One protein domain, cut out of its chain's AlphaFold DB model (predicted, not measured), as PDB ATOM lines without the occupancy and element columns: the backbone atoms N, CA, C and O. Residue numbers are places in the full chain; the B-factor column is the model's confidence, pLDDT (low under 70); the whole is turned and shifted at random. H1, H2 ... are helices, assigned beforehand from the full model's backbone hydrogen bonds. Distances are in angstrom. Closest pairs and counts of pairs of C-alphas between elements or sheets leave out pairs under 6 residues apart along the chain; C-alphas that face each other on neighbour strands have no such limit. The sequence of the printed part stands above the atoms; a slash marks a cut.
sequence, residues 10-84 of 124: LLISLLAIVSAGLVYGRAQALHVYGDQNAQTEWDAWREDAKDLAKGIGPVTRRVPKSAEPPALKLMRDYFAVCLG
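This is residues 10 to 84 of the 124 residues of an uncharacterized protein of Anatilimnocola aggregata (UniProt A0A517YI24). Two long helices, H1 and H2, meet near their ends at a corner and make a wide, open V, and inside it the chain comes back to H1 with two short helices, H3 set steeply to H1 and H4 running back alongside it. H3 packs on the later part of H1, while the long link, residues 54 to 69, turns at the far end of H2 and folds back toward H1. Residues 10 to 17 of H1 stick out at one end. The printed part has 75 residues with four named helices in the order H1, H2, H3, H4 and no named strand; its class is all helix. It is only just loose, close to extended, with a radius of gyration of the C-alphas of 17.0 A and spans of 56 by 26 by 17 A.

H1, residues 10 to 33, is followed after a tight link by H2, residues 36 to 53. The two are close but not clearly touching: their closest C-alphas, those of Tyr 33 and Gln 39, are 7.2 A apart. Their lines are about perpendicular, at 76 degrees. H3, residues 70 to 77, touches residues 26 to 33 of H1 alone, and the closest C-alphas, those of Tyr 33 and Leu 72, are 5.8 A apart. These two run opposite ways at a steep tilt of 59 degrees. H4, residues 79 to 84, only just touches H1, with 3 pairs of C-alphas within 8 A, and does so with residues 19 to 26 of H1 alone; the closest C-alphas are those of Ser 19 and Leu 83, at 6.9 A. H1 and H4 run opposite ways at a shallow tilt of 15 degrees. H3 and H4 meet only through their link. H2 is apart from H3 and from H4. In H1, H2, H3 and H4, every pair of O i and N i+4 is within hydrogen-bond range.

H1 begins at C-alpha 10, at (322.136, 229.507, 323.347), and measures 34.2 A from first to last C-alpha. H2 begins at C-alpha 36, at (345.993, 202.283, 343.802), and measures 25.6 A. H3, from Pro 70 to Asp 77, measures 10.3 A. H4, from Phe 79 to Gly 84, measures 8.5 A and ends at C-alpha 84, at (337.883, 228.770, 333.122).

The two C-alphas farthest apart are those of Leu 10 and Ile 56, at 56.1 A, while those of Leu 10 and Gly 84 are 18.5 A apart. Without residues 10 to 17, which stand free, the body spans 45 by 25 by 16 A. The printed part has no cut. The link from H2 to H3, 16 residues, is long; the link from H3 to H4 is tight. The mean pLDDT of the printed part is 83.3, and residue 53 and residues 55 to 57 are under 70.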
ATOM      1  N   LEU A  10     321.266 230.408 324.093       93.75
ATOM      2  CA  LEU A  10     322.136 229.507 323.347       93.75
ATOM      3  C   LEU A  10     323.580 229.530 323.873       93.75
ATOM      4  O   LEU A  10     324.189 228.471 324.016       93.75
ATOM      5  N   LEU A  11     324.097 230.705 324.249       92.81
ATOM      6  CA  LEU A  11     325.386 230.820 324.933       92.81
ATOM      7  C   LEU A  11     325.366 230.091 326.282       92.81
ATOM      8  O   LEU A  11     326.262 229.300 326.557       92.81
ATOM      9  N   ILE A  12     324.346 230.319 327.114       94.81
ATOM     10  CA  ILE A  12     324.232 229.661 328.424       94.81
ATOM     11  C   ILE A  12     324.139 228.141 328.253       94.81
ATOM     12  O   ILE A  12     324.830 227.411 328.962       94.81
ATOM     13  N   SER A  13     323.354 227.653 327.290       95.69
ATOM     14  CA  SER A  13     323.270 226.228 326.963       95.69
ATOM     15  C   SER A  13     324.624 225.664 326.534       95.69
ATOM     16  O   SER A  13     325.021 224.613 327.032       95.69
ATOM     17  N   LEU A  14     325.370 226.365 325.675       95.00
ATOM     18  CA  LEU A  14     326.714 225.950 325.270       95.00
ATOM     19  C   LEU A  14     327.666 225.863 326.472       95.00
ATOM     20  O   LEU A  14     328.345 224.853 326.646       95.00
ATOM     21  N   LEU A  15     327.694 226.890 327.327       94.38
ATOM     22  CA  LEU A  15     328.551 226.914 328.515       94.38
ATOM     23  C   LEU A  15     328.171 225.818 329.517       94.38
ATOM     24  O   LEU A  15     329.057 225.200 330.111       94.38
ATOM     25  N   ALA A  16     326.875 225.534 329.675       94.44
ATOM     26  CA  ALA A  16     326.390 224.443 330.512       94.44
ATOM     27  C   ALA A  16     326.847 223.077 329.978       94.44
ATOM     28  O   ALA A  16     327.344 222.261 330.751       94.44
ATOM     29  N   ILE A  17     326.758 222.851 328.661       95.00
ATOM     30  CA  ILE A  17     327.216 221.612 328.013       95.00
ATOM     31  C   ILE A  17     328.728 221.430 328.188       95.00
ATOM     32  O   ILE A  17     329.173 220.360 328.601       95.00
ATOM     33  N   VAL A  18     329.523 222.472 327.926       94.06
ATOM     34  CA  VAL A  18     330.987 222.423 328.078       94.06
ATOM     35  C   VAL A  18     331.376 222.149 329.531       94.06
ATOM     36  O   VAL A  18     332.215 221.288 329.794       94.06
ATOM     37  N   SER A  19     330.728 222.830 330.481       93.31
ATOM     38  CA  SER A  19     330.965 222.620 331.913       93.31
ATOM     39  C   SER A  19     330.628 221.192 332.334       93.31
ATOM     40  O   SER A  19     331.439 220.540 332.988       93.31
ATOM     41  N   ALA A  20     329.463 220.681 331.927       93.25
ATOM     42  CA  ALA A  20     329.034 219.322 332.236       93.25
ATOM     43  C   ALA A  20     329.994 218.276 331.648       93.25
ATOM     44  O   ALA A  20     330.385 217.344 332.350       93.25
ATOM     45  N   GLY A  21     330.440 218.466 330.401       91.38
ATOM     46  CA  GLY A  21     331.423 217.595 329.755       91.38
ATOM     47  C   GLY A  21     332.759 217.556 330.500       91.38
ATOM     48  O   GLY A  21     333.307 216.477 330.726       91.38
ATOM     49  N   LEU A  22     333.260 218.709 330.956       90.94
ATOM     50  CA  LEU A  22     334.502 218.771 331.733       90.94
ATOM     51  C   LEU A  22     334.359 218.134 333.118       90.94
ATOM     52  O   LEU A  22     335.257 217.418 333.554       90.94
ATOM     53  N   VAL A  23     333.238 218.366 333.808       92.50
ATOM     54  CA  VAL A  23     332.960 217.746 335.114       92.50
ATOM     55  C   VAL A  23     332.861 216.227 334.982       92.50
ATOM     56  O   VAL A  23     333.437 215.503 335.794       92.50
ATOM     57  N   TYR A  24     332.199 215.740 333.933       92.69
ATOM     58  CA  TYR A  24     332.133 214.316 333.620       92.69
ATOM     59  C   TYR A  24     333.526 213.734 333.326       92.69
ATOM     60  O   TYR A  24     333.908 212.717 333.905       92.69
ATOM     61  N   GLY A  25     334.326 214.415 332.500       87.62
ATOM     62  CA  GLY A  25     335.704 214.015 332.206       87.62
ATOM     63  C   GLY A  25     336.591 213.979 333.452       87.62
ATOM     64  O   GLY A  25     337.361 213.038 333.634       87.62
ATOM     65  N   ARG A  26     336.434 214.950 334.362       89.00
ATOM     66  CA  ARG A  26     337.108 214.950 335.665       89.00
ATOM     67  C   ARG A  26     336.711 213.739 336.501       89.00
ATOM     68  O   ARG A  26     337.590 213.103 337.070       89.00
ATOM     69  N   ALA A  27     335.419 213.425 336.589       87.62
ATOM     70  CA  ALA A  27     334.945 212.274 337.355       87.62
ATOM     71  C   ALA A  27     335.554 210.965 336.833       87.62
ATOM     72  O   ALA A  27     336.032 210.159 337.628       87.62
ATOM     73  N   GLN A  28     335.629 210.796 335.509       87.38
ATOM     74  CA  GLN A  28     336.287 209.633 334.918       87.38
ATOM     75  C   GLN A  28     337.799 209.608 335.154       87.38
ATOM     76  O   GLN A  28     338.345 208.586 335.554       87.38
ATOM     77  N   ALA A  29     338.488 210.735 334.977       84.44
ATOM     78  CA  ALA A  29     339.925 210.801 335.229       84.44
ATOM     79  C   ALA A  29     340.268 210.475 336.691       84.44
ATOM     80  O   ALA A  29     341.236 209.769 336.953       84.44
ATOM     81  N   LEU A  30     339.466 210.949 337.649       84.81
ATOM     82  CA  LEU A  30     339.639 210.604 339.059       84.81
ATOM     83  C   LEU A  30     339.337 209.127 339.333       84.81
ATOM     84  O   LEU A  30     340.015 208.525 340.154       84.81
ATOM     85  N   HIS A  31     338.361 208.536 338.643       85.94
ATOM     86  CA  HIS A  31     338.049 207.116 338.779       85.94
ATOM     87  C   HIS A  31     339.173 206.220 338.235       85.94
ATOM     88  O   HIS A  31     339.540 205.241 338.868       85.94
ATOM     89  N   VAL A  32     339.743 206.568 337.079       82.69
ATOM     90  CA  VAL A  32     340.802 205.780 336.429       82.69
ATOM     91  C   VAL A  32     342.158 205.979 337.104       82.69
ATOM     92  O   VAL A  32     342.863 205.011 337.362       82.69
ATOM     93  N   TYR A  33     342.544 207.225 337.393       79.44
ATOM     94  CA  TYR A  33     343.880 207.540 337.913       79.44
ATOM     95  C   TYR A  33     343.944 207.663 339.437       79.44
ATOM     96  O   TYR A  33     345.037 207.788 339.980       79.44
ATOM     97  N   GLY A  34     342.800 207.687 340.124       77.31
ATOM     98  CA  GLY A  34     342.736 207.708 341.586       77.31
ATOM     99  C   GLY A  34     342.854 206.325 342.229       77.31
ATOM    100  O   GLY A  34     342.897 206.241 343.454       77.31
ATOM    101  N   ASP A  35     342.897 205.260 341.426       82.75
ATOM    102  CA  ASP A  35     343.054 203.891 341.906       82.75
ATOM    103  C   ASP A  35     344.511 203.581 342.302       82.75
ATOM    104  O   ASP A  35     345.472 204.052 341.685       82.75
ATOM    105  N   GLN A  36     344.685 202.738 343.322       77.31
ATOM    106  CA  GLN A  36     345.993 202.283 343.802       77.31
ATOM    107  C   GLN A  36     346.768 201.516 342.726       77.31
ATOM    108  O   GLN A  36     348.000 201.589 342.682       77.31
ATOM    109  N   ASN A  37     346.063 200.825 341.828       81.31
ATOM    110  CA  ASN A  37     346.694 200.133 340.712       81.31
ATOM    111  C   ASN A  37     347.343 201.121 339.722       81.31
ATOM    112  O   ASN A  37     348.496 200.944 339.338       81.31
ATOM    113  N   ALA A  38     346.664 202.228 339.400       79.62
ATOM    114  CA  ALA A  38     347.198 203.267 338.515       79.62
ATOM    115  C   ALA A  38     348.419 203.986 339.114       79.62
ATOM    116  O   ALA A  38     349.353 204.349 338.395       79.62
ATOM    117  N   GLN A  39     348.445 204.169 340.439       81.44
ATOM    118  CA  GLN A  39     349.623 204.693 341.132       81.44
ATOM    119  C   GLN A  39     350.799 203.703 341.070       81.44
ATOM    120  O   GLN A  39     351.932 204.116 340.834       81.44
ATOM    121  N   THR A  40     350.528 202.404 341.215       82.75
ATOM    122  CA  THR A  40     351.550 201.347 341.140       82.75
ATOM    123  C   THR A  40     352.161 201.259 339.740       82.75
ATOM    124  O   THR A  40     353.382 201.222 339.602       82.75
ATOM    125  N   GLU A  41     351.334 201.308 338.693       84.69
ATOM    126  CA  GLU A  41     351.799 201.371 337.301       84.69
ATOM    127  C   GLU A  41     352.638 202.626 337.030       84.69
ATOM    128  O   GLU A  41     353.671 202.565 336.359       84.69
ATOM    129  N   TRP A  42     352.228 203.772 337.582       85.19
ATOM    130  CA  TRP A  42     352.988 205.013 337.472       85.19
ATOM    131  C   TRP A  42     354.355 204.918 338.154       85.19
ATOM    132  O   TRP A  42     355.357 205.384 337.607       85.19
ATOM    133  N   ASP A  43     354.413 204.308 339.335       84.25
ATOM    134  CA  ASP A  43     355.656 204.129 340.075       84.25
ATOM    135  C   ASP A  43     356.611 203.155 339.379       84.25
ATOM    136  O   ASP A  43     357.791 203.490 339.239       84.25
ATOM    137  N   ALA A  44     356.100 202.044 338.837       85.62
ATOM    138  CA  ALA A  44     356.874 201.117 338.011       85.62
ATOM    139  C   ALA A  44     357.449 201.815 336.765       85.62
ATOM    140  O   ALA A  44     358.650 201.759 336.506       85.62
ATOM    141  N   TRP A  45     356.630 202.593 336.050       84.44
ATOM    142  CA  TRP A  45     357.099 203.365 334.896       84.44
ATOM    143  C   TRP A  45     358.176 204.399 335.264       84.44
ATOM    144  O   TRP A  45     359.123 204.621 334.503       84.44
ATOM    145  N   ARG A  46     358.064 205.056 336.429       84.75
ATOM    146  CA  ARG A  46     359.102 205.989 336.901       84.75
ATOM    147  C   ARG A  46     360.409 205.275 337.214       84.75
ATOM    148  O   ARG A  46     361.462 205.888 337.038       84.75
ATOM    149  N   GLU A  47     360.353 204.051 337.723       83.31
ATOM    150  CA  GLU A  47     361.534 203.234 337.990       83.31
ATOM    151  C   GLU A  47     362.253 202.878 336.685       83.31
ATOM    152  O   GLU A  47     363.418 203.249 336.527       83.31
ATOM    153  N   ASP A  48     361.527 202.367 335.691       81.88
ATOM    154  CA  ASP A  48     362.063 202.093 334.350       81.88
ATOM    155  C   ASP A  48     362.653 203.355 333.695       81.88
ATOM    156  O   ASP A  48     363.722 203.347 333.073       81.88
ATOM    157  N   ALA A  49     361.986 204.501 333.868       79.81
ATOM    158  CA  ALA A  49     362.461 205.779 333.346       79.81
ATOM    159  C   ALA A  49     363.776 206.247 333.998       79.81
ATOM    160  O   ALA A  49     364.538 206.979 333.356       79.81
ATOM    161  N   LYS A  50     364.078 205.842 335.242       78.19
ATOM    162  CA  LYS A  50     365.380 206.118 335.877       78.19
ATOM    163  C   LYS A  50     366.495 205.319 335.224       78.19
ATOM    164  O   LYS A  50     367.587 205.858 335.058       78.19
ATOM    165  N   ASP A  51     366.232 204.083 334.825       73.81
ATOM    166  CA  ASP A  51     367.234 203.256 334.155       73.81
ATOM    167  C   ASP A  51     367.530 203.757 332.738       73.81
ATOM    168  O   ASP A  51     368.692 203.840 332.336       73.81
ATOM    169  N   LEU A  52     366.516 204.268 332.035       71.06
ATOM    170  CA  LEU A  52     366.703 204.985 330.767       71.06
ATOM    171  C   LEU A  52     367.471 206.311 330.934       71.06
ATOM    172  O   LEU A  52     368.219 206.717 330.040       71.06
ATOM    173  N   ALA A  53     367.328 206.988 332.077       69.31
ATOM    174  CA  ALA A  53     368.065 208.217 332.380       69.31
ATOM    175  C   ALA A  53     369.564 207.978 332.636       69.31
ATOM    176  O   ALA A  53     370.364 208.892 332.432       69.31
ATOM    177  N   LYS A  54     369.961 206.756 333.024       74.56
ATOM    178  CA  LYS A  54     371.370 206.349 333.199       74.56
ATOM    179  C   LYS A  54     372.114 206.144 331.868       74.56
ATOM    180  O   LYS A  54     373.299 205.829 331.886       74.56
ATOM    181  N   GLY A  55     371.450 206.355 330.726       67.38
ATOM    182  CA  GLY A  55     372.077 206.348 329.400       67.38
ATOM    183  C   GLY A  55     372.035 205.006 328.665       67.38
ATOM    184  O   GLY A  55     372.767 204.831 327.698       67.38
ATOM    185  N   ILE A  56     371.176 204.066 329.078       61.31
ATOM    186  CA  ILE A  56     371.092 202.701 328.513       61.31
ATOM    187  C   ILE A  56     370.285 202.670 327.186       61.31
ATOM    188  O   ILE A  56     369.540 201.744 326.895       61.31
ATOM    189  N   GLY A  57     370.395 203.695 326.337       68.12
ATOM    190  CA  GLY A  57     369.678 203.743 325.059       68.12
ATOM    191  C   GLY A  57     370.023 204.962 324.199       68.12
ATOM    192  O   GLY A  57     370.671 205.889 324.680       68.12
ATOM    193  N   PRO A  58     369.567 205.005 322.929       73.50
ATOM    194  CA  PRO A  58     369.911 206.072 321.982       73.50
ATOM    195  C   PRO A  58     369.342 207.449 322.365       73.50
ATOM    196  O   PRO A  58     369.766 208.462 321.817       73.50
ATOM    197  N   VAL A  59     368.382 207.504 323.296       73.75
ATOM    198  CA  VAL A  59     367.757 208.745 323.769       73.75
ATOM    199  C   VAL A  59     367.764 208.778 325.293       73.75
ATOM    200  O   VAL A  59     367.032 208.034 325.944       73.75
ATOM    201  N   THR A  60     368.548 209.691 325.865       71.44
ATOM    202  CA  THR A  60     368.550 209.968 327.305       71.44
ATOM    203  C   THR A  60     367.256 210.683 327.693       71.44
ATOM    204  O   THR A  60     367.008 211.818 327.278       71.44
ATOM    205  N   ARG A  61     366.410 210.036 328.499       71.94
ATOM    206  CA  ARG A  61     365.178 210.641 329.033       71.94
ATOM    207  C   ARG A  61     365.426 211.182 330.440       71.94
ATOM    208  O   ARG A  61     366.159 210.584 331.217       71.94
ATOM    209  N   ARG A  62     364.827 212.327 330.788       75.31
ATOM    210  CA  ARG A  62     364.886 212.859 332.162       75.31
ATOM    211  C   ARG A  62     363.934 212.096 333.072       75.31
ATOM    212  O   ARG A  62     362.815 211.786 332.670       75.31
ATOM    213  N   VAL A  63     364.354 211.908 334.322       74.44
ATOM    214  CA  VAL A  63     363.492 211.343 335.361       74.44
ATOM    215  C   VAL A  63     362.300 212.283 335.605       74.44
ATOM    216  O   VAL A  63     362.503 213.484 335.834       74.44
ATOM    217  N   PRO A  64     361.062 211.768 335.567       76.88
ATOM    218  CA  PRO A  64     359.868 212.533 335.903       76.88
ATOM    219  C   PRO A  64     359.940 213.042 337.347       76.88
ATOM    220  O   PRO A  64     360.139 212.267 338.279       76.88
ATOM    221  N   LYS A  65     359.748 214.351 337.550       75.56
ATOM    222  CA  LYS A  65     359.761 214.966 338.893       75.56
ATOM    223  C   LYS A  65     358.458 214.759 339.678       75.56
ATOM    224  O   LYS A  65     358.444 214.978 340.883       75.56
ATOM    225  N   SER A  66     357.361 214.401 339.006       75.75
ATOM    226  CA  SER A  66     356.045 214.252 339.643       75.75
ATOM    227  C   SER A  66     355.936 212.913 340.372       75.75
ATOM    228  O   SER A  66     356.214 211.872 339.779       75.75
ATOM    229  N   ALA A  67     355.529 212.943 341.643       78.94
ATOM    230  CA  ALA A  67     355.237 211.741 342.428       78.94
ATOM    231  C   ALA A  67     353.899 211.094 342.028       78.94
ATOM    232  O   ALA A  67     353.777 209.877 342.031       78.94
ATOM    233  N   GLU A  68     352.930 211.910 341.619       80.12
ATOM    234  CA  GLU A  68     351.604 211.467 341.183       80.12
ATOM    235  C   GLU A  68     351.492 211.502 339.648       80.12
ATOM    236  O   GLU A  68     352.187 212.315 339.005       80.12
ATOM    237  N   PRO A  69     350.582 210.701 339.059       81.81
ATOM    238  CA  PRO A  69     350.236 210.788 337.651       81.81
ATOM    239  C   PRO A  69     349.846 212.227 337.274       81.81
ATOM    240  O   PRO A  69     349.000 212.843 337.930       81.81
ATOM    241  N   PRO A  70     350.422 212.806 336.205       79.50
ATOM    242  CA  PRO A  70     350.191 214.206 335.851       79.50
ATOM    243  C   PRO A  70     348.726 214.495 335.501       79.50
ATOM    244  O   PRO A  70     348.235 215.581 335.804       79.50
ATOM    245  N   ALA A  71     348.014 213.524 334.921       77.31
ATOM    246  CA  ALA A  71     346.583 213.633 334.641       77.31
ATOM    247  C   ALA A  71     345.754 213.771 335.928       77.31
ATOM    248  O   ALA A  71     344.860 214.616 335.993       77.31
ATOM    249  N   LEU A  72     346.101 213.010 336.974       81.25
ATOM    250  CA  LEU A  72     345.456 213.096 338.284       81.25
ATOM    251  C   LEU A  72     345.690 214.472 338.909       81.25
ATOM    252  O   LEU A  72     344.741 215.146 339.307       81.25
ATOM    253  N   LYS A  73     346.947 214.927 338.920       84.19
ATOM    254  CA  LYS A  73     347.318 216.237 339.461       84.19
ATOM    255  C   LYS A  73     346.613 217.385 338.735       84.19
ATOM    256  O   LYS A  73     346.118 218.312 339.370       84.19
ATOM    257  N   LEU A  74     346.523 217.312 337.407       83.19
ATOM    258  CA  LEU A  74     345.835 218.313 336.592       83.19
ATOM    259  C   LEU A  74     344.335 218.380 336.928       83.19
ATOM    260  O   LEU A  74     343.802 219.467 337.144       83.19
ATOM    261  N   MET A  75     343.669 217.227 337.025       83.88
ATOM    262  CA  MET A  75     342.227 217.136 337.296       83.88
ATOM    263  C   MET A  75     341.856 217.391 338.766       83.88
ATOM    264  O   MET A  75     340.721 217.786 339.060       83.88
ATOM    265  N   ARG A  76     342.797 217.197 339.697       83.00
ATOM    266  CA  ARG A  76     342.618 217.515 341.119       83.00
ATOM    267  C   ARG A  76     342.871 218.995 341.404       83.00
ATOM    268  O   ARG A  76     341.984 219.649 341.947       83.00
ATOM    269  N   ASP A  77     344.031 219.510 341.000       85.56
ATOM    270  CA  ASP A  77     344.550 220.793 341.493       85.56
ATOM    271  C   ASP A  77     344.293 221.960 340.520       85.56
ATOM    272  O   ASP A  77     344.127 223.099 340.949       85.56
ATOM    273  N   TYR A  78     344.216 221.698 339.209       87.81
ATOM    274  CA  TYR A  78     344.134 222.739 338.169       87.81
ATOM    275  C   TYR A  78     342.834 222.719 337.358       87.81
ATOM    276  O   TYR A  78     342.686 223.481 336.401       87.81
ATOM    277  N   PHE A  79     341.855 221.905 337.755       89.12
ATOM    278  CA  PHE A  79     340.588 221.777 337.035       89.12
ATOM    279  C   PHE A  79     339.865 223.114 336.845       89.12
ATOM    280  O   PHE A  79     339.338 223.374 335.768       89.12
ATOM    281  N   ALA A  80     339.884 223.993 337.853       87.56
ATOM    282  CA  ALA A  80     339.258 225.311 337.760       87.56
ATOM    283  C   ALA A  80     339.898 226.188 336.671       87.56
ATOM    284  O   ALA A  80     339.191 226.903 335.963       87.56
ATOM    285  N   VAL A  81     341.220 226.094 336.490       91.19
ATOM    286  CA  VAL A  81     341.946 226.816 335.433       91.19
ATOM    287  C   VAL A  81     341.583 226.244 334.064       91.19
ATOM    288  O   VAL A  81     341.266 227.003 333.149       91.19
ATOM    289  N   CYS A  82     341.566 224.914 333.929       88.88
ATOM    290  CA  CYS A  82     341.147 224.247 332.697       88.88
ATOM    291  C   CYS A  82     339.701 224.597 332.320       88.88
ATOM    292  O   CYS A  82     339.428 224.906 331.161       88.88
ATOM    293  N   LEU A  83     338.791 224.598 333.296       91.25
ATOM    294  CA  LEU A  83     337.392 224.964 333.101       91.25
ATOM    295  C   LEU A  83     337.249 226.435 332.714       91.25
ATOM    296  O   LEU A  83     336.583 226.739 331.730       91.25
ATOM    297  N   GLY A  84     337.907 227.343 333.435       93.31
ATOM    298  CA  GLY A  84     337.883 228.770 333.122       93.31
ATOM    299  C   GLY A  84     338.382 229.058 331.707       93.31
ATOM    300  O   GLY A  84     337.733 229.793 330.963       93.31
TER     301      GLY A  84